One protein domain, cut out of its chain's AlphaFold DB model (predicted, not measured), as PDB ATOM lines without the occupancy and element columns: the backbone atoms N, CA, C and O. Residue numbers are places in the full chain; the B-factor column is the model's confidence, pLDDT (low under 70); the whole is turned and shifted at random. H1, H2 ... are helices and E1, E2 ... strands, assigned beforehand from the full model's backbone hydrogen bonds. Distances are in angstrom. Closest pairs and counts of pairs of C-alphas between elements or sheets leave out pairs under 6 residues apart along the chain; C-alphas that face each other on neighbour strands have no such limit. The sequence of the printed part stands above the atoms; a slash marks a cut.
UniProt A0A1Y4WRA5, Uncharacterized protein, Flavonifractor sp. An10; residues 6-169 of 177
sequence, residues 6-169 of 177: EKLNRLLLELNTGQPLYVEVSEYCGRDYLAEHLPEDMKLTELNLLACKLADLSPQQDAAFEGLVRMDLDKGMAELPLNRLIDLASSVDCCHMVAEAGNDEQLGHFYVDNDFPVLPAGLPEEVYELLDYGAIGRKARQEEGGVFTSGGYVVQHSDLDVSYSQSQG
ATOM      1  N   GLU A   6      36.695 -46.838  16.977       90.69
ATOM      2  CA  GLU A   6      37.871 -47.327  16.244       90.69
ATOM      3  C   GLU A   6      39.151 -46.625  16.713       90.69
ATOM      4  O   GLU A   6      40.187 -47.263  16.923       90.69
ATOM      5  N   LYS A   7      39.066 -45.313  16.947       91.81
ATOM      6  CA  LYS A   7      40.175 -44.510  17.459       91.81
ATOM      7  C   LYS A   7      40.516 -44.890  18.897       91.81
ATOM      8  O   LYS A   7      41.694 -45.029  19.207       91.81
ATOM      9  N   LEU A   8      39.514 -45.111  19.747       91.31
ATOM     10  CA  LEU A   8      39.714 -45.582  21.114       91.31
ATOM     11  C   LEU A   8      40.427 -46.939  21.128       91.31
ATOM     12  O   LEU A   8      41.424 -47.095  21.826       91.31
ATOM     13  N   ASN A   9      39.975 -47.897  20.315       89.62
ATOM     14  CA  ASN A   9      40.604 -49.216  20.218       89.62
ATOM     15  C   ASN A   9      42.065 -49.119  19.764       89.62
ATOM     16  O   ASN A   9      42.928 -49.806  20.310       89.62
ATOM     17  N   ARG A  10      42.353 -48.250  18.786       91.00
ATOM     18  CA  ARG A  10      43.724 -47.997  18.334       91.00
ATOM     19  C   ARG A  10      44.584 -47.415  19.456       91.00
ATOM     20  O   ARG A  10      45.668 -47.932  19.699       91.00
ATOM     21  N   LEU A  11      44.086 -46.397  20.159       88.19
ATOM     22  CA  LEU A  11      44.795 -45.777  21.281       88.19
ATOM     23  C   LEU A  11      45.081 -46.790  22.391       88.19
ATOM     24  O   LEU A  11      46.200 -46.855  22.883       88.19
ATOM     25  N   LEU A  12      44.102 -47.621  22.752       88.38
ATOM     26  CA  LEU A  12      44.286 -48.662  23.763       88.38
ATOM     27  C   LEU A  12      45.347 -49.682  23.346       88.38
ATOM     28  O   LEU A  12      46.119 -50.115  24.193       88.38
ATOM     29  N   LEU A  13      45.421 -50.045  22.061       87.81
ATOM     30  CA  LEU A  13      46.456 -50.945  21.550       87.81
ATOM     31  C   LEU A  13      47.848 -50.301  21.588       87.81
ATOM     32  O   LEU A  13      48.805 -50.946  22.009       87.81
ATOM     33  N   GLU A  14      47.958 -49.041  21.164       87.75
ATOM     34  CA  GLU A  14      49.213 -48.278  21.170       87.75
ATOM     35  C   GLU A  14      49.738 -48.048  22.594       87.75
ATOM     36  O   GLU A  14      50.942 -48.114  22.836       87.75
ATOM     37  N   LEU A  15      48.830 -47.822  23.544       84.62
ATOM     38  CA  LEU A  15      49.136 -47.554  24.946       84.62
ATOM     39  C   LEU A  15      49.245 -48.821  25.807       84.62
ATOM     40  O   LEU A  15      49.566 -48.714  26.992       84.62
ATOM     41  N   ASN A  16      49.026 -50.012  25.234       77.75
ATOM     42  CA  ASN A  16      49.120 -51.307  25.914       77.75
ATOM     43  C   ASN A  16      50.582 -51.685  26.225       77.75
ATOM     44  O   ASN A  16      51.142 -52.653  25.710       77.75
ATOM     45  N   THR A  17      51.213 -50.877  27.072       76.00
ATOM     46  CA  THR A  17      52.619 -50.957  27.482       76.00
ATOM     47  C   THR A  17      52.826 -51.862  28.702       76.00
ATOM     48  O   THR A  17      53.950 -52.022  29.168       76.00
ATOM     49  N   GLY A  18      51.749 -52.453  29.238       73.94
ATOM     50  CA  GLY A  18      51.758 -53.206  30.495       73.94
ATOM     51  C   GLY A  18      51.782 -52.330  31.755       73.94
ATOM     52  O   GLY A  18      51.833 -52.867  32.859       73.94
ATOM     53  N   GLN A  19      51.739 -51.000  31.609       74.62
ATOM     54  CA  GLN A  19      51.596 -50.049  32.713       74.62
ATOM     55  C   GLN A  19      50.148 -49.542  32.822       74.62
ATOM     56  O   GLN A  19      49.460 -49.462  31.801       74.62
ATOM     57  N   PRO A  20      49.672 -49.200  34.034       73.94
ATOM     58  CA  PRO A  20      48.361 -48.586  34.202       73.94
ATOM     59  C   PRO A  20      48.326 -47.220  33.509       73.94
ATOM     60  O   PRO A  20      49.272 -46.438  33.604       73.94
ATOM     61  N   LEU A  21      47.229 -46.945  32.805       81.62
ATOM     62  CA  LEU A  21      46.995 -45.642  32.197       81.62
ATOM     63  C   LEU A  21      46.437 -44.696  33.249       81.62
ATOM     64  O   LEU A  21      45.454 -45.019  33.907       81.62
ATOM     65  N   TYR A  22      47.057 -43.528  33.365       83.50
ATOM     66  CA  TYR A  22      46.489 -42.422  34.115       83.50
ATOM     67  C   TYR A  22      45.534 -41.651  33.204       83.50
ATOM     68  O   TYR A  22      45.905 -41.274  32.089       83.50
ATOM     69  N   VAL A  23      44.300 -41.463  33.662       88.56
ATOM     70  CA  VAL A  23      43.228 -40.812  32.910       88.56
ATOM     71  C   VAL A  23      42.678 -39.686  33.767       88.56
ATOM     72  O   VAL A  23      42.284 -39.913  34.903       88.56
ATOM     73  N   GLU A  24      42.617 -38.487  33.201       87.94
ATOM     74  CA  GLU A  24      42.050 -37.312  33.857       87.94
ATOM     75  C   GLU A  24      41.034 -36.624  32.943       87.94
ATOM     76  O   GLU A  24      41.114 -36.704  31.712       87.94
ATOM     77  N   VAL A  25      40.068 -35.941  33.556       90.62
ATOM     78  CA  VAL A  25      39.112 -35.089  32.846       90.62
ATOM     79  C   VAL A  25      39.682 -33.680  32.772       90.62
ATOM     80  O   VAL A  25      39.905 -33.038  33.794       90.62
ATOM     81  N   SER A  26      39.898 -33.187  31.555       89.38
ATOM     82  CA  SER A  26      40.393 -31.827  31.327       89.38
ATOM     83  C   SER A  26      39.286 -30.769  31.290       89.38
ATOM     84  O   SER A  26      39.557 -29.601  31.551       89.38
ATOM     85  N   GLU A  27      38.053 -31.150  30.941       90.31
ATOM     86  CA  GLU A  27      36.908 -30.243  30.822       90.31
ATOM     87  C   GLU A  27      35.583 -30.982  31.067       90.31
ATOM     88  O   GLU A  27      35.380 -32.086  30.560       90.31
ATOM     89  N   TYR A  28      34.669 -30.341  31.804       91.94
ATOM     90  CA  TYR A  28      33.379 -30.911  32.220       91.94
ATOM     91  C   TYR A  28      32.188 -30.483  31.352       91.94
ATOM     92  O   TYR A  28      31.070 -30.954  31.556       91.94
ATOM     93  N   CYS A  29      32.401 -29.596  30.375       90.00
ATOM     94  CA  CYS A  29      31.380 -29.141  29.425       90.00
ATOM     95  C   CYS A  29      30.056 -28.720  30.106       90.00
ATOM     96  O   CYS A  29      28.988 -29.184  29.707       90.00
ATOM     97  N   GLY A  30      30.129 -27.886  31.151       90.38
ATOM     98  CA  GLY A  30      28.963 -27.412  31.913       90.38
ATOM     99  C   GLY A  30      28.544 -28.299  33.092       90.38
ATOM    100  O   GLY A  30      27.588 -27.967  33.785       90.38
ATOM    101  N   ARG A  31      29.261 -29.399  33.357       94.38
ATOM    102  CA  ARG A  31      28.983 -30.341  34.459       94.38
ATOM    103  C   ARG A  31      30.005 -30.229  35.587       94.38
ATOM    104  O   ARG A  31      30.501 -31.231  36.095       94.38
ATOM    105  N   ASP A  32      30.331 -28.996  35.971       94.06
ATOM    106  CA  ASP A  32      31.362 -28.695  36.979       94.06
ATOM    107  C   ASP A  32      31.044 -29.304  38.354       94.06
ATOM    108  O   ASP A  32      31.944 -29.558  39.148       94.06
ATOM    109  N   TYR A  33      29.772 -29.635  38.606       94.19
ATOM    110  CA  TYR A  33      29.325 -30.391  39.778       94.19
ATOM    111  C   TYR A  33      29.889 -31.821  39.859       94.19
ATOM    112  O   TYR A  33      29.616 -32.500  40.837       94.19
ATOM    113  N   LEU A  34      30.632 -32.306  38.858       95.56
ATOM    114  CA  LEU A  34      31.358 -33.581  38.913       95.56
ATOM    115  C   LEU A  34      32.826 -33.416  39.329       95.56
ATOM    116  O   LEU A  34      33.464 -34.408  39.672       95.56
ATOM    117  N   ALA A  35      33.375 -32.197  39.290       92.62
ATOM    118  CA  ALA A  35      34.821 -31.983  39.293       92.62
ATOM    119  C   ALA A  35      35.548 -32.489  40.544       92.62
ATOM    120  O   ALA A  35      36.696 -32.917  40.452       92.62
ATOM    121  N   GLU A  36      34.872 -32.473  41.689       92.25
ATOM    122  CA  GLU A  36      35.424 -32.907  42.977       92.25
ATOM    123  C   GLU A  36      34.961 -34.316  43.379       92.25
ATOM    124  O   GLU A  36      35.292 -34.788  44.464       92.25
ATOM    125  N   HIS A  37      34.196 -34.988  42.513       95.25
ATOM    126  CA  HIS A  37      33.530 -36.250  42.830       95.25
ATOM    127  C   HIS A  37      33.929 -37.400  41.906       95.25
ATOM    128  O   HIS A  37      33.482 -38.521  42.121       95.25
ATOM    129  N   LEU A  38      34.737 -37.168  40.869       94.38
ATOM    130  CA  LEU A  38      35.239 -38.258  40.031       94.38
ATOM    131  C   LEU A  38      36.373 -39.028  40.732       94.38
ATOM    132  O   LEU A  38      37.210 -38.401  41.379       94.38
ATOM    133  N   PRO A  39      36.445 -40.363  40.563       91.88
ATOM    134  CA  PRO A  39      37.536 -41.164  41.109       91.88
ATOM    135  C   PRO A  39      38.865 -40.854  40.408       91.88
ATOM    136  O   PRO A  39      38.890 -40.470  39.238       91.88
ATOM    137  N   GLU A  40      39.988 -41.077  41.091       88.25
ATOM    138  CA  GLU A  40      41.326 -40.886  40.504       88.25
ATOM    139  C   GLU A  40      41.713 -42.013  39.523       88.25
ATOM    140  O   GLU A  40      42.454 -41.788  38.565       88.25
ATOM    141  N   ASP A  41      41.216 -43.238  39.725       87.94
ATOM    142  CA  ASP A  41      41.606 -44.447  38.987       87.94
ATOM    143  C   ASP A  41      40.652 -44.796  37.826       87.94
ATOM    144  O   ASP A  41      40.304 -45.952  37.569       87.94
ATOM    145  N   MET A  42      40.249 -43.775  37.067       91.06
ATOM    146  CA  MET A  42      39.306 -43.920  35.959       91.06
ATOM    147  C   MET A  42      39.825 -44.802  34.818       91.06
ATOM    148  O   MET A  42      40.909 -44.609  34.263       91.06
ATOM    149  N   LYS A  43      38.966 -45.709  34.344       90.75
ATOM    150  CA  LYS A  43      39.210 -46.443  33.100       90.75
ATOM    151  C   LYS A  43      38.805 -45.594  31.900       90.75
ATOM    152  O   LYS A  43      37.641 -45.218  31.765       90.75
ATOM    153  N   LEU A  44      39.730 -45.403  30.955       91.25
ATOM    154  CA  LEU A  44      39.481 -44.648  29.719       91.25
ATOM    155  C   LEU A  44      38.243 -45.145  28.953       91.25
ATOM    156  O   LEU A  44      37.504 -44.347  28.387       91.25
ATOM    157  N   THR A  45      37.996 -46.457  28.942       91.88
ATOM    158  CA  THR A  45      36.827 -47.052  28.279       91.88
ATOM    159  C   THR A  45      35.507 -46.660  28.938       91.88
ATOM    160  O   THR A  45      34.543 -46.381  28.231       91.88
ATOM    161  N   GLU A  46      35.459 -46.628  30.272       93.94
ATOM    162  CA  GLU A  46      34.259 -46.244  31.025       93.94
ATOM    163  C   GLU A  46      34.023 -44.738  30.902       93.94
ATOM    164  O   GLU A  46      32.910 -44.310  30.605       93.94
ATOM    165  N   LEU A  47      35.090 -43.941  31.006       94.38
ATOM    166  CA  LEU A  47      35.008 -42.494  30.831       94.38
ATOM    167  C   LEU A  47      34.528 -42.130  29.421       94.38
ATOM    168  O   LEU A  47      33.687 -41.249  29.258       94.38
ATOM    169  N   ASN A  48      35.013 -42.837  28.395       94.62
ATOM    170  CA  ASN A  48      34.557 -42.623  27.026       94.62
ATOM    171  C   ASN A  48      33.085 -43.007  26.837       94.62
ATOM    172  O   ASN A  48      32.355 -42.293  26.157       94.62
ATOM    173  N   LEU A  49      32.637 -44.110  27.447       95.50
ATOM    174  CA  LEU A  49      31.235 -44.528  27.404       95.50
ATOM    175  C   LEU A  49      30.319 -43.496  28.074       95.50
ATOM    176  O   LEU A  49      29.285 -43.144  27.503       95.50
ATOM    177  N   LEU A  50      30.712 -42.985  29.243       96.19
ATOM    178  CA  LEU A  50      30.001 -41.899  29.910       96.19
ATOM    179  C   LEU A  50      29.946 -40.658  29.010       96.19
ATOM    180  O   LEU A  50      28.867 -40.121  28.780       96.19
ATOM    181  N   ALA A  51      31.076 -40.250  28.428       95.06
ATOM    182  CA  ALA A  51      31.134 -39.100  27.527       95.06
ATOM    183  C   ALA A  51      30.226 -39.253  26.293       95.06
ATOM    184  O   ALA A  51      29.634 -38.266  25.864       95.06
ATOM    185  N   CYS A  52      30.096 -40.462  25.731       94.62
ATOM    186  CA  CYS A  52      29.143 -40.736  24.651       94.62
ATOM    187  C   CYS A  52      27.702 -40.509  25.117       94.62
ATOM    188  O   CYS A  52      26.975 -39.753  24.486       94.62
ATOM    189  N   LYS A  53      27.309 -41.108  26.250       95.50
ATOM    190  CA  LYS A  53      25.951 -40.959  26.796       95.50
ATOM    191  C   LYS A  53      25.606 -39.499  27.074       95.50
ATOM    192  O   LYS A  53      24.543 -39.045  26.678       95.50
ATOM    193  N   LEU A  54      26.522 -38.762  27.706       95.94
ATOM    194  CA  LEU A  54      26.325 -37.349  28.037       95.94
ATOM    195  C   LEU A  54      26.239 -36.445  26.798       95.94
ATOM    196  O   LEU A  54      25.565 -35.420  26.841       95.94
ATOM    197  N   ALA A  55      26.915 -36.802  25.702       94.31
ATOM    198  CA  ALA A  55      26.850 -36.045  24.454       94.31
ATOM    199  C   ALA A  55      25.490 -36.174  23.743       94.31
ATOM    200  O   ALA A  55      25.115 -35.265  23.004       94.31
ATOM    201  N   ASP A  56      24.763 -37.267  23.987       94.50
ATOM    202  CA  ASP A  56      23.464 -37.550  23.372       94.50
ATOM    203  C   ASP A  56      22.275 -36.980  24.174       94.50
ATOM    204  O   ASP A  56      21.137 -37.026  23.702       94.50
ATOM    205  N   LEU A  57      22.510 -36.433  25.375       95.62
ATOM    206  CA  LEU A  57      21.443 -35.906  26.227       95.62
ATOM    207  C   LEU A  57      20.853 -34.608  25.664       95.62
ATOM    208  O   LEU A  57      21.561 -33.661  25.317       95.62
ATOM    209  N   SER A  58      19.522 -34.530  25.654       95.44
ATOM    210  CA  SER A  58      18.814 -33.255  25.501       95.44
ATOM    211  C   SER A  58      19.008 -32.356  26.738       95.44
ATOM    212  O   SER A  58      19.317 -32.869  27.811       95.44
ATOM    213  N   PRO A  59      18.756 -31.033  26.658       93.44
ATOM    214  CA  PRO A  59      18.868 -30.144  27.822       93.44
ATOM    215  C   PRO A  59      18.026 -30.586  29.030       93.44
ATOM    216  O   PRO A  59      18.466 -30.471  30.169       93.44
ATOM    217  N   GLN A  60      16.833 -31.138  28.784       93.44
ATOM    218  CA  GLN A  60      15.980 -31.685  29.840       93.44
ATOM    219  C   GLN A  60      16.586 -32.956  30.452       93.44
ATOM    220  O   GLN A  60      16.593 -33.121  31.665       93.44
ATOM    221  N   GLN A  61      17.135 -33.854  29.638       96.38
ATOM    222  CA  GLN A  61      17.807 -35.044  30.163       96.38
ATOM    223  C   GLN A  61      19.109 -34.699  30.893       96.38
ATOM    224  O   GLN A  61      19.474 -35.384  31.843       96.38
ATOM    225  N   ASP A  62      19.788 -33.624  30.497       96.25
ATOM    226  CA  ASP A  62      21.000 -33.163  31.166       96.25
ATOM    227  C   ASP A  62      20.712 -32.614  32.568       96.25
ATOM    228  O   ASP A  62      21.397 -32.967  33.528       96.25
ATOM    229  N   ALA A  63      19.640 -31.834  32.719       96.44
ATOM    230  CA  ALA A  63      19.182 -31.411  34.038       96.44
ATOM    231  C   ALA A  63      18.665 -32.598  34.875       96.44
ATOM    232  O   ALA A  63      18.927 -32.649  36.075       96.44
ATOM    233  N   ALA A  64      18.025 -33.605  34.266       97.44
ATOM    234  CA  ALA A  64      17.682 -34.844  34.971       97.44
ATOM    235  C   ALA A  64      18.935 -35.586  35.477       97.44
ATOM    236  O   ALA A  64      18.976 -36.010  36.632       97.44
ATOM    237  N   PHE A  65      19.983 -35.682  34.654       98.12
ATOM    238  CA  PHE A  65      21.268 -36.261  35.046       98.12
ATOM    239  C   PHE A  65      21.926 -35.487  36.200       98.12
ATOM    240  O   PHE A  65      22.325 -36.099  37.190       98.12
ATOM    241  N   GLU A  66      21.984 -34.152  36.123       98.00
ATOM    242  CA  GLU A  66      22.465 -33.295  37.219       98.00
ATOM    243  C   GLU A  66      21.675 -33.541  38.512       98.00
ATOM    244  O   GLU A  66      22.263 -33.646  39.591       98.00
ATOM    245  N   GLY A  67      20.350 -33.671  38.405       97.94
ATOM    246  CA  GLY A  67      19.475 -33.952  39.537       97.94
ATOM    247  C   GLY A  67      19.787 -35.293  40.193       97.94
ATOM    248  O   GLY A  67      20.002 -35.350  41.400       97.94
ATOM    249  N   LEU A  68      19.896 -36.362  39.402       98.06
ATOM    250  CA  LEU A  68      20.256 -37.688  39.906       98.06
ATOM    251  C   LEU A  68      21.626 -37.700  40.593       98.06
ATOM    252  O   LEU A  68      21.773 -38.286  41.665       98.06
ATOM    253  N   VAL A  69      22.614 -37.017  40.010       98.00
ATOM    254  CA  VAL A  69      23.946 -36.870  40.610       98.00
ATOM    255  C   VAL A  69      23.854 -36.165  41.960       98.00
ATOM    256  O   VAL A  69      24.371 -36.672  42.953       98.00
ATOM    257  N   ARG A  70      23.156 -35.026  42.037       97.31
ATOM    258  CA  ARG A  70      22.996 -34.283  43.297       97.31
ATOM    259  C   ARG A  70      22.247 -35.072  44.362       97.31
ATOM    260  O   ARG A  70      22.626 -34.990  45.521       97.31
ATOM    261  N   MET A  71      21.248 -35.871  43.991       96.81
ATOM    262  CA  MET A  71      20.555 -36.748  44.942       96.81
ATOM    263  C   MET A  71      21.490 -37.802  45.550       96.81
ATOM    264  O   MET A  71      21.367 -38.108  46.734       96.81
ATOM    265  N   ASP A  72      22.423 -38.366  44.775       97.00
ATOM    266  CA  ASP A  72      23.435 -39.287  45.313       97.00
ATOM    267  C   ASP A  72      24.431 -38.563  46.238       97.00
ATOM    268  O   ASP A  72      24.782 -39.092  47.299       97.00
ATOM    269  N   LEU A  73      24.835 -37.335  45.890       95.69
ATOM    270  CA  LEU A  73      25.691 -36.494  46.739       95.69
ATOM    271  C   LEU A  73      24.993 -36.110  48.058       95.69
ATOM    272  O   LEU A  73      25.592 -36.231  49.126       95.69
ATOM    273  N   ASP A  74      23.712 -35.734  48.013       94.50
ATOM    274  CA  ASP A  74      22.895 -35.405  49.193       94.50
ATOM    275  C   ASP A  74      22.692 -36.623  50.114       94.50
ATOM    276  O   ASP A  74      22.579 -36.478  51.334       94.50
ATOM    277  N   LYS A  75      22.718 -37.843  49.556       94.19
ATOM    278  CA  LYS A  75      22.744 -39.109  50.314       94.19
ATOM    279  C   LYS A  75      24.118 -39.427  50.922       94.19
ATOM    280  O   LYS A  75      24.257 -40.434  51.618       94.19
ATOM    281  N   GLY A  76      25.118 -38.576  50.703       94.06
ATOM    282  CA  GLY A  76      26.442 -38.663  51.314       94.06
ATOM    283  C   GLY A  76      27.495 -39.389  50.478       94.06
ATOM    284  O   GLY A  76      28.544 -39.735  51.026       94.06
ATOM    285  N   MET A  77      27.261 -39.635  49.183       94.06
ATOM    286  CA  MET A  77      28.329 -40.128  48.308       94.06
ATOM    287  C   MET A  77      29.351 -39.017  48.055       94.06
ATOM    288  O   MET A  77      29.039 -38.017  47.424       94.06
ATOM    289  N   ALA A  78      30.576 -39.182  48.557       91.81
ATOM    290  CA  ALA A  78      31.652 -38.212  48.339       91.81
ATOM    291  C   ALA A  78      32.321 -38.373  46.965       91.81
ATOM    292  O   ALA A  78      32.713 -37.388  46.349       91.81
ATOM    293  N   GLU A  79      32.425 -39.613  46.495       94.94
ATOM    294  CA  GLU A  79      32.986 -39.985  45.198       94.94
ATOM    295  C   GLU A  79      31.915 -40.738  44.398       94.94
ATOM    296  O   GLU A  79      31.139 -41.515  44.960       94.94
ATOM    297  N   LEU A  80      31.870 -40.494  43.090       95.19
ATOM    298  CA  LEU A  80      30.905 -41.014  42.131       95.19
ATOM    299  C   LEU A  80      31.630 -41.915  41.121       95.19
ATOM    300  O   LEU A  80      32.149 -41.432  40.110       95.19
ATOM    301  N   PRO A  81      31.652 -43.237  41.361       94.69
ATOM    302  CA  PRO A  81      32.240 -44.196  40.437       94.69
ATOM    303  C   PRO A  81      31.676 -44.062  39.016       94.69
ATOM    304  O   PRO A  81      30.474 -43.853  38.824       94.69
ATOM    305  N   LEU A  82      32.521 -44.249  37.995       95.50
ATOM    306  CA  LEU A  82      32.095 -44.098  36.596       95.50
ATOM    307  C   LEU A  82      30.944 -45.037  36.219       95.50
ATOM    308  O   LEU A  82      30.051 -44.637  35.477       95.50
ATOM    309  N   ASN A  83      30.919 -46.261  36.751       95.38
ATOM    310  CA  ASN A  83      29.812 -47.190  36.522       95.38
ATOM    311  C   ASN A  83      28.473 -46.648  37.055       95.38
ATOM    312  O   ASN A  83      27.457 -46.796  36.377       95.38
ATOM    313  N   ARG A  84      28.477 -45.963  38.205       96.19
ATOM    314  CA  ARG A  84      27.298 -45.308  38.768       96.19
ATOM    315  C   ARG A  84      26.857 -44.143  37.894       96.19
ATOM    316  O   ARG A  84      25.682 -44.059  37.562       96.19
ATOM    317  N   LEU A  85      27.781 -43.293  37.450       97.50
ATOM    318  CA  LEU A  85      27.458 -42.196  36.529       97.50
ATOM    319  C   LEU A  85      26.875 -42.704  35.202       97.50
ATOM    320  O   LEU A  85      25.971 -42.083  34.651       97.50
ATOM    321  N   ILE A  86      27.348 -43.848  34.705       97.75
ATOM    322  CA  ILE A  86      26.800 -44.495  33.508       97.75
ATOM    323  C   ILE A  86      25.368 -44.996  33.751       97.75
ATOM    324  O   ILE A  86      24.522 -44.816  32.871       97.75
ATOM    325  N   ASP A  87      25.078 -45.580  34.917       97.75
ATOM    326  CA  ASP A  87      23.713 -45.962  35.310       97.75
ATOM    327  C   ASP A  87      22.799 -44.726  35.382       97.75
ATOM    328  O   ASP A  87      21.718 -44.713  34.790       97.75
ATOM    329  N   LEU A  88      23.252 -43.641  36.024       97.94
ATOM    330  CA  LEU A  88      22.491 -42.389  36.121       97.94
ATOM    331  C   LEU A  88      22.213 -41.781  34.741       97.94
ATOM    332  O   LEU A  88      21.076 -41.427  34.442       97.94
ATOM    333  N   ALA A  89      23.219 -41.729  33.864       97.62
ATOM    334  CA  ALA A  89      23.062 -41.249  32.490       97.62
ATOM    335  C   ALA A  89      22.141 -42.149  31.644       97.62
ATOM    336  O   ALA A  89      21.566 -41.696  30.659       97.62
ATOM    337  N   SER A  90      21.986 -43.422  32.019       96.62
ATOM    338  CA  SER A  90      21.025 -44.350  31.401       96.62
ATOM    339  C   SER A  90      19.620 -44.228  31.996       96.62
ATOM    340  O   SER A  90      18.668 -44.730  31.410       96.62
ATOM    341  N   SER A  91      19.491 -43.537  33.129       97.31
ATOM    342  CA  SER A  91      18.257 -43.397  33.902       97.31
ATOM    343  C   SER A  91      17.643 -42.001  33.806       97.31
ATOM    344  O   SER A  91      16.734 -41.690  34.560       97.31
ATOM    345  N   VAL A  92      18.098 -41.134  32.901       96.38
ATOM    346  CA  VAL A  92      17.610 -39.742  32.795       96.38
ATOM    347  C   VAL A  92      16.095 -39.624  32.581       96.38
ATOM    348  O   VAL A  92      15.499 -38.621  32.965       96.38
ATOM    349  N   ASP A  93      15.454 -40.666  32.049       95.19
ATOM    350  CA  ASP A  93      14.005 -40.716  31.833       95.19
ATOM    351  C   ASP A  93      13.210 -41.140  33.095       95.19
ATOM    352  O   ASP A  93      11.982 -41.156  33.072       95.19
ATOM    353  N   CYS A  94      13.878 -41.466  34.214       93.38
ATOM    354  CA  CYS A  94      13.231 -41.851  35.479       93.38
ATOM    355  C   CYS A  94      12.793 -40.659  36.349       93.38
ATOM    356  O   CYS A  94      12.337 -40.852  37.477       93.38
ATOM    357  N   CYS A  95      12.979 -39.429  35.867       95.69
ATOM    358  CA  CYS A  95      12.788 -38.205  36.639       95.69
ATOM    359  C   CYS A  95      11.565 -37.404  36.186       95.69
ATOM    360  O   CYS A  95      11.244 -37.341  34.999       95.69
ATOM    361  N   HIS A  96      10.942 -36.701  37.130       94.50
ATOM    362  CA  HIS A  96      10.061 -35.575  36.836       94.50
ATOM    363  C   HIS A  96      10.815 -34.262  37.021       94.50
ATOM    364  O   HIS A  96      11.642 -34.130  37.924       94.50
ATOM    365  N   MET A  97      10.514 -33.295  36.156       94.62
ATOM    366  CA  MET A  97      11.152 -31.985  36.163       94.62
ATOM    367  C   MET A  97      10.118 -30.868  36.170       94.62
ATOM    368  O   MET A  97       9.136 -30.923  35.430       94.62
ATOM    369  N   VAL A  98      10.400 -29.836  36.958       95.69
ATOM    370  CA  VAL A  98       9.688 -28.558  36.959       95.69
ATOM    371  C   VAL A  98      10.689 -27.477  36.560       95.69
ATOM    372  O   VAL A  98      11.472 -27.002  37.386       95.69
ATOM    373  N   ALA A  99      10.698 -27.125  35.274       94.38
ATOM    374  CA  ALA A  99      11.709 -26.243  34.689       94.38
ATOM    375  C   ALA A  99      11.650 -24.815  35.263       94.38
ATOM    376  O   ALA A  99      12.659 -24.118  35.351       94.38
ATOM    377  N   GLU A 100      10.466 -24.383  35.688       93.94
ATOM    378  CA  GLU A 100      10.194 -23.050  36.219       93.94
ATOM    379  C   GLU A 100      10.599 -22.893  37.695       93.94
ATOM    380  O   GLU A 100      10.648 -21.772  38.207       93.94
ATOM    381  N   ALA A 101      10.901 -23.997  38.389       96.50
ATOM    382  CA  ALA A 101      11.192 -24.008  39.817       96.50
ATOM    383  C   ALA A 101      12.700 -24.081  40.098       96.50
ATOM    384  O   ALA A 101      13.288 -25.157  40.156       96.50
ATOM    385  N   GLY A 102      13.330 -22.926  40.318       96.06
ATOM    386  CA  GLY A 102      14.740 -22.813  40.718       96.06
ATOM    387  C   GLY A 102      14.965 -22.642  42.225       96.06
ATOM    388  O   GLY A 102      16.110 -22.574  42.668       96.06
ATOM    389  N   ASN A 103      13.900 -22.527  43.020       97.75
ATOM    390  CA  ASN A 103      13.966 -22.397  44.475       97.75
ATOM    391  C   ASN A 103      12.670 -22.876  45.153       97.75
ATOM    392  O   ASN A 103      11.673 -23.156  44.486       97.75
ATOM    393  N   ASP A 104      12.694 -22.965  46.489       98.31
ATOM    394  CA  ASP A 104      11.566 -23.460  47.293       98.31
ATOM    395  C   ASP A 104      10.279 -22.629  47.080       98.31
ATOM    396  O   ASP A 104       9.193 -23.190  47.083       98.31
ATOM    397  N   GLU A 105      10.367 -21.313  46.866       97.69
ATOM    398  CA  GLU A 105       9.190 -20.450  46.667       97.69
ATOM    399  C   GLU A 105       8.514 -20.719  45.317       97.69
ATOM    400  O   GLU A 105       7.307 -20.951  45.258       97.69
ATOM    401  N   GLN A 106       9.298 -20.779  44.237       98.00
ATOM    402  CA  GLN A 106       8.800 -21.123  42.901       98.00
ATOM    403  C   GLN A 106       8.227 -22.541  42.857       98.00
ATOM    404  O   GLN A 106       7.198 -22.776  42.224       98.00
ATOM    405  N   LEU A 107       8.864 -23.482  43.562       97.62
ATOM    406  CA  LEU A 107       8.333 -24.829  43.715       97.62
ATOM    407  C   LEU A 107       7.000 -24.804  44.471       97.62
ATOM    408  O   LEU A 107       6.044 -25.433  44.041       97.62
ATOM    409  N   GLY A 108       6.893 -24.034  45.555       96.88
ATOM    410  CA  GLY A 108       5.637 -23.873  46.285       96.88
ATOM    411  C   GLY A 108       4.495 -23.377  45.405       96.88
ATOM    412  O   GLY A 108       3.403 -23.939  45.465       96.88
ATOM    413  N   HIS A 109       4.754 -22.374  44.559       95.81
ATOM    414  CA  HIS A 109       3.781 -21.906  43.567       95.81
ATOM    415  C   HIS A 109       3.353 -23.029  42.628       95.81
ATOM    416  O   HIS A 109       2.162 -23.294  42.512       95.81
ATOM    417  N   PHE A 110       4.310 -23.760  42.046       95.44
ATOM    418  CA  PHE A 110       4.003 -24.894  41.177       95.44
ATOM    419  C   PHE A 110       3.090 -25.923  41.862       95.44
ATOM    420  O   PHE A 110       2.148 -26.413  41.242       95.44
ATOM    421  N   TYR A 111       3.327 -26.230  43.140       93.81
ATOM    422  CA  TYR A 111       2.509 -27.206  43.859       93.81
ATOM    423  C   TYR A 111       1.078 -26.729  44.095       93.81
ATOM    424  O   TYR A 111       0.137 -27.506  43.938       93.81
ATOM    425  N   VAL A 112       0.915 -25.462  44.472       91.88
ATOM    426  CA  VAL A 112      -0.399 -24.867  44.733       91.88
ATOM    427  C   VAL A 112      -1.179 -24.669  43.432       91.88
ATOM    428  O   VAL A 112      -2.343 -25.049  43.372       91.88
ATOM    429  N   ASP A 113      -0.537 -24.155  42.382       91.31
ATOM    430  CA  ASP A 113      -1.173 -23.856  41.092       91.31
ATOM    431  C   ASP A 113      -1.650 -25.120  40.354       91.31
ATOM    432  O   ASP A 113      -2.568 -25.057  39.539       91.31
ATOM    433  N   ASN A 114      -1.033 -26.273  40.637       90.19
ATOM    434  CA  ASN A 114      -1.407 -27.570  40.066       90.19
ATOM    435  C   ASN A 114      -2.267 -28.430  41.015       90.19
ATOM    436  O   ASN A 114      -2.443 -29.622  40.756       90.19
ATOM    437  N   ASP A 115      -2.791 -27.858  42.107       85.12
ATOM    438  CA  ASP A 115      -3.647 -28.541  43.092       85.12
ATOM    439  C   ASP A 115      -3.030 -29.836  43.669       85.12
ATOM    440  O   ASP A 115      -3.730 -30.806  43.987       85.12
ATOM    441  N   PHE A 116      -1.702 -29.878  43.833       86.69
ATOM    442  CA  PHE A 116      -1.058 -31.005  44.503       86.69
ATOM    443  C   PHE A 116      -1.471 -31.060  45.985       86.69
ATOM    444  O   PHE A 116      -1.690 -30.019  46.614       86.69
ATOM    445  N   PRO A 117      -1.544 -32.258  46.600       82.94
ATOM    446  CA  PRO A 117      -2.052 -32.450  47.961       82.94
ATOM    447  C   PRO A 117      -1.054 -32.016  49.057       82.94
ATOM    448  O   PRO A 117      -0.840 -32.727  50.038       82.94
ATOM    449  N   VAL A 118      -0.438 -30.841  48.908       80.75
ATOM    450  CA  VAL A 118       0.433 -30.201  49.909       80.75
ATOM    451  C   VAL A 118      -0.341 -29.337  50.903       80.75
ATOM    452  O   VAL A 118       0.138 -29.091  52.014       80.75
ATOM    453  N   LEU A 119      -1.550 -28.916  50.523       78.69
ATOM    454  CA  LEU A 119      -2.483 -28.151  51.343       78.69
ATOM    455  C   LEU A 119      -3.786 -28.938  51.564       78.69
ATOM    456  O   LEU A 119      -4.156 -29.776  50.740       78.69
ATOM    457  N   PRO A 120      -4.516 -28.678  52.664       78.00
ATOM    458  CA  PRO A 120      -5.871 -29.192  52.837       78.00
ATOM    459  C   PRO A 120      -6.788 -28.764  51.683       78.00
ATOM    460  O   PRO A 120      -6.754 -27.613  51.254       78.00
ATOM    461  N   ALA A 121      -7.646 -29.669  51.210       78.44
ATOM    462  CA  ALA A 121      -8.601 -29.353  50.150       78.44
ATOM    463  C   ALA A 121      -9.645 -28.313  50.605       78.44
ATOM    464  O   ALA A 121     -10.124 -28.360  51.741       78.44
ATOM    465  N   GLY A 122     -10.053 -27.426  49.690       77.25
ATOM    466  CA  GLY A 122     -11.147 -26.473  49.913       77.25
ATOM    467  C   GLY A 122     -10.771 -25.230  50.726       77.25
ATOM    468  O   GLY A 122     -11.629 -24.680  51.417       77.25
ATOM    469  N   LEU A 123      -9.508 -24.798  50.672       81.38
ATOM    470  CA  LEU A 123      -9.101 -23.508  51.228       81.38
ATOM    471  C   LEU A 123      -9.772 -22.349  50.459       81.38
ATOM    472  O   LEU A 123      -9.832 -22.404  49.230       81.38
ATOM    473  N   PRO A 124     -10.279 -21.308  51.149       86.12
ATOM    474  CA  PRO A 124     -10.787 -20.104  50.489       86.12
ATOM    475  C   PRO A 124      -9.701 -19.404  49.659       86.12
ATOM    476  O   PRO A 124      -8.548 -19.354  50.079       86.12
ATOM    477  N   GLU A 125     -10.055 -18.822  48.514       84.62
ATOM    478  CA  GLU A 125      -9.094 -18.152  47.619       84.62
ATOM    479  C   GLU A 125      -8.358 -16.999  48.323       84.62
ATOM    480  O   GLU A 125      -7.169 -16.784  48.108       84.62
ATOM    481  N   GLU A 126      -9.017 -16.321  49.265       87.69
ATOM    482  CA  GLU A 126      -8.445 -15.194  50.005       87.69
ATOM    483  C   GLU A 126      -7.244 -15.585  50.878       87.69
ATOM    484  O   GLU A 126      -6.471 -14.717  51.279       87.69
ATOM    485  N   VAL A 127      -7.075 -16.875  51.201       87.81
ATOM    486  CA  VAL A 127      -5.908 -17.328  51.970       87.81
ATOM    487  C   VAL A 127      -4.692 -17.617  51.096       87.81
ATOM    488  O   VAL A 127      -3.602 -17.720  51.650       87.81
ATOM    489  N   TYR A 128      -4.843 -17.714  49.769       87.94
ATOM    490  CA  TYR A 128      -3.736 -18.036  48.858       87.94
ATOM    491  C   TYR A 128      -2.661 -16.943  48.888       87.94
ATOM    492  O   TYR A 128      -1.477 -17.248  48.980       87.94
ATOM    493  N   GLU A 129      -3.066 -15.670  48.960       88.31
ATOM    494  CA  GLU A 129      -2.145 -14.528  49.105       88.31
ATOM    495  C   GLU A 129      -1.367 -14.524  50.437       88.31
ATOM    496  O   GLU A 129      -0.390 -13.790  50.585       88.31
ATOM    497  N   LEU A 130      -1.801 -15.318  51.421       91.69
ATOM    498  CA  LEU A 130      -1.194 -15.410  52.751       91.69
ATOM    499  C   LEU A 130      -0.340 -16.673  52.931       91.69
ATOM    500  O   LEU A 130       0.219 -16.877  54.013       91.69
ATOM    501  N   LEU A 131      -0.267 -17.539  51.917       92.44
ATOM    502  CA  LEU A 131       0.505 -18.773  51.982       92.44
ATOM    503  C   LEU A 131       2.007 -18.487  51.972       92.44
ATOM    504  O   LEU A 131       2.511 -17.654  51.223       92.44
ATOM    505  N   ASP A 132       2.741 -19.255  52.773       95.38
ATOM    506  CA  ASP A 132       4.198 -19.300  52.700       95.38
ATOM    507  C   ASP A 132       4.613 -20.325  51.635       95.38
ATOM    508  O   ASP A 132       4.828 -21.507  51.922       95.38
ATOM    509  N   TYR A 133       4.687 -19.874  50.379       96.19
ATOM    510  CA  TYR A 133       5.084 -20.714  49.246       96.19
ATOM    511  C   TYR A 133       6.492 -21.297  49.423       96.19
ATOM    512  O   TYR A 133       6.724 -22.454  49.079       96.19
ATOM    513  N   GLY A 134       7.411 -20.560  50.053       97.38
ATOM    514  CA  GLY A 134       8.740 -21.071  50.387       97.38
ATOM    515  C   GLY A 134       8.687 -22.261  51.348       97.38
ATOM    516  O   GLY A 134       9.362 -23.268  51.132       97.38
ATOM    517  N   ALA A 135       7.861 -22.195  52.394       96.38
ATOM    518  CA  ALA A 135       7.673 -23.313  53.315       96.38
ATOM    519  C   ALA A 135       6.987 -24.515  52.645       96.38
ATOM    520  O   ALA A 135       7.377 -25.658  52.900       96.38
ATOM    521  N   ILE A 136       6.003 -24.268  51.775       95.75
ATOM    522  CA  ILE A 136       5.296 -25.316  51.022       95.75
ATOM    523  C   ILE A 136       6.264 -26.064  50.104       95.75
ATOM    524  O   ILE A 136       6.371 -27.287  50.202       95.75
ATOM    525  N   GLY A 137       7.004 -25.349  49.253       97.06
ATOM    526  CA  GLY A 137       7.927 -25.988  48.319       97.06
ATOM    527  C   GLY A 137       9.088 -26.674  49.028       97.06
ATOM    528  O   GLY A 137       9.460 -27.783  48.654       97.06
ATOM    529  N   ARG A 138       9.602 -26.100  50.125       97.06
ATOM    530  CA  ARG A 138      10.608 -26.779  50.955       97.06
ATOM    531  C   ARG A 138      10.099 -28.105  51.501       97.06
ATOM    532  O   ARG A 138      10.837 -29.087  51.477       97.06
ATOM    533  N   LYS A 139       8.870 -28.120  52.022       95.44
ATOM    534  CA  LYS A 139       8.250 -29.334  52.553       95.44
ATOM    535  C   LYS A 139       8.120 -30.387  51.452       95.44
ATOM    536  O   LYS A 139       8.604 -31.495  51.647       95.44
ATOM    537  N   ALA A 140       7.553 -30.019  50.301       94.94
ATOM    538  CA  ALA A 140       7.407 -30.919  49.157       94.94
ATOM    539  C   ALA A 140       8.757 -31.511  48.723       94.94
ATOM    540  O   ALA A 140       8.919 -32.728  48.671       94.94
ATOM    541  N   ARG A 141       9.768 -30.654  48.540       96.25
ATOM    542  CA  ARG A 141      11.127 -31.074  48.180       96.25
ATOM    543  C   ARG A 141      11.732 -32.067  49.170       96.25
ATOM    544  O   ARG A 141      12.365 -33.032  48.757       96.25
ATOM    545  N   GLN A 142      11.576 -31.817  50.468       94.50
ATOM    546  CA  GLN A 142      12.114 -32.691  51.513       94.50
ATOM    547  C   GLN A 142      11.373 -34.028  51.602       94.50
ATOM    548  O   GLN A 142      12.011 -35.046  51.852       94.50
ATOM    549  N   GLU A 143      10.052 -34.032  51.413       93.81
ATOM    550  CA  GLU A 143       9.231 -35.248  51.446       93.81
ATOM    551  C   GLU A 143       9.495 -36.151  50.235       93.81
ATOM    552  O   GLU A 143       9.514 -37.372  50.373       93.81
ATOM    553  N   GLU A 144       9.747 -35.562  49.067       93.38
ATOM    554  CA  GLU A 144      10.024 -36.301  47.833       93.38
ATOM    555  C   GLU A 144      11.509 -36.616  47.608       93.38
ATOM    556  O   GLU A 144      11.844 -37.486  46.805       93.38
ATOM    557  N   GLY A 145      12.412 -35.906  48.288       94.75
ATOM    558  CA  GLY A 145      13.857 -36.048  48.096       94.75
ATOM    559  C   GLY A 145      14.369 -35.466  46.774       94.75
ATOM    560  O   GLY A 145      15.394 -35.920  46.266       94.75
ATOM    561  N   GLY A 146      13.660 -34.490  46.201       96.88
ATOM    562  CA  GLY A 146      14.093 -33.801  44.988       96.88
ATOM    563  C   GLY A 146      15.169 -32.737  45.235       96.88
ATOM    564  O   GLY A 146      15.442 -32.324  46.366       96.88
ATOM    565  N   VAL A 147      15.767 -32.244  44.153       97.88
ATOM    566  CA  VAL A 147      16.881 -31.285  44.181       97.88
ATOM    567  C   VAL A 147      16.702 -30.195  43.129       97.88
ATOM    568  O   VAL A 147      16.081 -30.404  42.088       97.88
ATOM    569  N   PHE A 148      17.276 -29.019  43.383       97.81
ATOM    570  CA  PHE A 148      17.379 -27.973  42.367       97.81
ATOM    571  C   PHE A 148      18.618 -28.194  41.500       97.81
ATOM    572  O   PHE A 148      19.692 -28.530  42.005       97.81
ATOM    573  N   THR A 149      18.462 -27.974  40.199       96.56
ATOM    574  CA  THR A 149      19.471 -28.103  39.140       96.56
ATOM    575  C   THR A 149      19.608 -26.790  38.378       96.56
ATOM    576  O   THR A 149      18.814 -25.867  38.568       96.56
ATOM    577  N   SER A 150      20.592 -26.701  37.487       91.75
ATOM    578  CA  SER A 150      20.697 -25.584  36.545       91.75
ATOM    579  C   SER A 150      19.476 -25.453  35.616       91.75
ATOM    580  O   SER A 150      19.205 -24.357  35.125       91.75
ATOM    581  N   GLY A 151      18.716 -26.540  35.414       93.69
ATOM    582  CA  GLY A 151      17.512 -26.590  34.580       93.69
ATOM    583  C   GLY A 151      16.177 -26.613  35.335       93.69
ATOM    584  O   GLY A 151      15.152 -26.818  34.692       93.69
ATOM    585  N   GLY A 152      16.167 -26.421  36.660       96.44
ATOM    586  CA  GLY A 152      14.954 -26.423  37.493       96.44
ATOM    587  C   GLY A 152      14.945 -27.507  38.575       96.44
ATOM    588  O   GLY A 152      15.989 -28.062  38.927       96.44
ATOM    589  N   TYR A 153      13.772 -27.813  39.125       98.12
ATOM    590  CA  TYR A 153      13.599 -28.840  40.153       98.12
ATOM    591  C   TYR A 153      13.482 -30.222  39.515       98.12
ATOM    592  O   TYR A 153      12.726 -30.400  38.560       98.12
ATOM    593  N   VAL A 154      14.211 -31.195  40.056       98.12
ATOM    594  CA  VAL A 154      14.221 -32.585  39.596       98.12
ATOM    595  C   VAL A 154      13.929 -33.509  40.766       98.12
ATOM    596  O   VAL A 154      14.514 -33.368  41.838       98.12
ATOM    597  N   VAL A 155      13.061 -34.488  40.538       97.06
ATOM    598  CA  VAL A 155      12.742 -35.559  41.485       97.06
ATOM    599  C   VAL A 155      12.767 -36.905  40.767       97.06
ATOM    600  O   VAL A 155      12.258 -37.033  39.652       97.06
ATOM    601  N   GLN A 156      13.367 -37.918  41.394       96.56
ATOM    602  CA  GLN A 156      13.324 -39.287  40.888       96.56
ATOM    603  C   GLN A 156      11.905 -39.845  41.071       96.56
ATOM    604  O   GLN A 156      11.380 -39.867  42.181       96.56
ATOM    605  N   HIS A 157      11.287 -40.313  39.988       93.81
ATOM    606  CA  HIS A 157       9.924 -40.849  39.992       93.81
ATOM    607  C   HIS A 157       9.860 -42.375  39.825       93.81
ATOM    608  O   HIS A 157       8.897 -42.998  40.271       93.81
ATOM    609  N   SER A 158      10.867 -42.997  39.208       94.56
ATOM    610  CA  SER A 158      10.942 -44.456  39.058       94.56
ATOM    611  C   SER A 158      12.333 -45.008  39.358       94.56
ATOM    612  O   SER A 158      13.291 -44.259  39.552       94.56
ATOM    613  N   ASP A 159      12.444 -46.336  39.409       95.19
ATOM    614  CA  ASP A 159      13.711 -47.020  39.665       95.19
ATOM    615  C   ASP A 159      14.761 -46.715  38.588       95.19
ATOM    616  O   ASP A 159      14.442 -46.479  37.419       95.19
ATOM    617  N   LEU A 160      16.025 -46.735  39.010       95.31
ATOM    618  CA  LEU A 160      17.182 -46.523  38.144       95.31
ATOM    619  C   LEU A 160      17.509 -47.792  37.352       95.31
ATOM    620  O   LEU A 160      17.455 -48.902  37.885       95.31
ATOM    621  N   ASP A 161      17.951 -47.617  36.108       94.62
ATOM    622  CA  ASP A 161      18.607 -48.677  35.351       94.62
ATOM    623  C   ASP A 161      20.047 -48.846  35.856       94.62
ATOM    624  O   ASP A 161      20.944 -48.077  35.514       94.62
ATOM    625  N   VAL A 162      20.255 -49.871  36.687       94.44
ATOM    626  CA  VAL A 162      21.561 -50.244  37.258       94.44
ATOM    627  C   VAL A 162      22.250 -51.384  36.497       94.44
ATOM    628  O   VAL A 162      23.138 -52.062  37.021       94.44
ATOM    629  N   SER A 163      21.833 -51.644  35.253       92.62
ATOM    630  CA  SER A 163      22.340 -52.772  34.464       92.62
ATOM    631  C   SER A 163      23.848 -52.691  34.220       92.62
ATOM    632  O   SER A 163      24.517 -53.729  34.157       92.62
ATOM    633  N   TYR A 164      24.413 -51.484  34.088       92.81
ATOM    634  CA  TYR A 164      25.837 -51.344  33.807       92.81
ATOM    635  C   TYR A 164      26.669 -51.735  35.026       92.81
ATOM    636  O   TYR A 164      27.517 -52.626  34.908       92.81
ATOM    637  N   SER A 165      26.404 -51.162  36.203       90.44
ATOM    638  CA  SER A 165      27.134 -51.529  37.425       90.44
ATOM    639  C   SER A 165      26.965 -53.006  37.804       90.44
ATOM    640  O   SER A 165      27.947 -53.650  38.192       90.44
ATOM    641  N   GLN A 166      25.775 -53.583  37.600       89.62
ATOM    642  CA  GLN A 166      25.531 -55.013  37.816       89.62
ATOM    643  C   GLN A 166      26.357 -55.897  36.870       89.62
ATOM    644  O   GLN A 166      26.930 -56.899  37.301       89.62
ATOM    645  N   SER A 167      26.489 -55.512  35.595       86.75
ATOM    646  CA  SER A 167      27.295 -56.260  34.617       86.75
ATOM    647  C   SER A 167      28.798 -56.271  34.934       86.75
ATOM    648  O   SER A 167      29.504 -57.191  34.524       86.75
ATOM    649  N   GLN A 168      29.285 -55.275  35.683       77.25
ATOM    650  CA  GLN A 168      30.689 -55.152  36.091       77.25
ATOM    651  C   GLN A 168      31.015 -55.896  37.402       77.25
ATOM    652  O   GLN A 168      32.159 -55.861  37.851       77.25
ATOM    653  N   GLY A 169      30.042 -56.586  38.016       62.75
ATOM    654  CA  GLY A 169      30.238 -57.332  39.266       62.75
ATOM    655  C   GLY A 169      30.191 -56.477  40.540       62.75
ATOM    656  O   GLY A 169      30.759 -56.881  41.555       62.75
TER     657      GLY A 169
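What this domain is: This is residues 6 to 169 of the 177 residues of an uncharacterized protein of Flavonifractor sp. An10 (UniProt A0A1Y4WRA5). What shape do these atoms make? They make a loose rod: near its middle H3 packs on one face of a small sheet of E1, E3 and E2, H4 with H2 and H8 packed on it lies toward one end, and H5 and H7 cross toward the other. H1 lies near the first of these ends and H6 near the second, where residues 13 to 19 and 120 to 127 stick out. What is it built of? The printed part has 164 residues, mostly helix, with the order H1 H2 H3 H4 E1 H5 H6 H7 E2 E3 H8; the sheet, E1 E3 E2, is antiparallel. The radius of gyration of the C-alphas is 20.0 A, and the spans are 74 by 28 by 27 A.

Where its parts are: Where do the first elements lie? H1 is residues 6 to 14, beginning with C-alpha 6 at (37.871, -47.327, 16.244). H2 is residues 44 to 55, 16.2 A long; H3 is residues 59 to 74, 22.4 A long; H4 is residues 82 to 90. What follows? E1 is residues 95 to 98, H5 residues 104 to 113, H6 residues 125 to 130 and H7 residues 133 to 144, 16.4 A long. E2 is residues 147 to 149, E3 residues 152 to 156, 13.4 A long, and H8 residues 163 to 167, ending with C-alpha 167 at (27.295, -56.260, 34.617).

How they stand to each other: What does H4, the hub, touch? H4 touches H2, closest at the C-alphas of Leu 50 and Ile 86, 5.5 A, at a shallow tilt of 23 degrees, the same way, and H8, closest at those of Asn 83 and Ser 165, 5.2 A. It forms a helical hairpin with H3, whose residues 65 to 69 alone touch it, closest at the C-alphas of Phe 65 and Ala 89, 5.9 A. How is the sheet made? E1 and E3 are antiparallel, with N 96 and O 155 2.9 A apart; the hairpin E2 and E3 has N 149 and O 152 2.8 A apart, both within hydrogen-bond range. H3 is on one face at a height over the sheet of 6.6 A, making two layers, helix over sheet. Where are H5, H7, H1 and H6? H5 and H7 touch about perpendicular, at 90 degrees, closest at the C-alphas of Gly 108 and Gly 137, 3.7 A, and each only grazes the sheet. H1 is close to but not clearly touching H2, closest at the C-alphas of Leu 8 and Thr 45, 7.9 A; H6 touches no helix. What of the backbones? Every O i to N i+4 pair is within hydrogen-bond range in H1, H2, H3, H4, H5, H7 and H8, while H6 has 0 of 2, with 2 of 3 O i to N i+3 pairs.

The domain as a whole: How large is it? The C-alphas farthest apart, those of Thr 17 and Glu 126, are 74.3 A apart. Which links are long, and is there a cut? H1 to H2, with 29 residues, and H5 to H6, with 11, are long; the printed part has no cut. Where is confidence low? The mean pLDDT of the printed part is 92.3, and residue 169 is under 70.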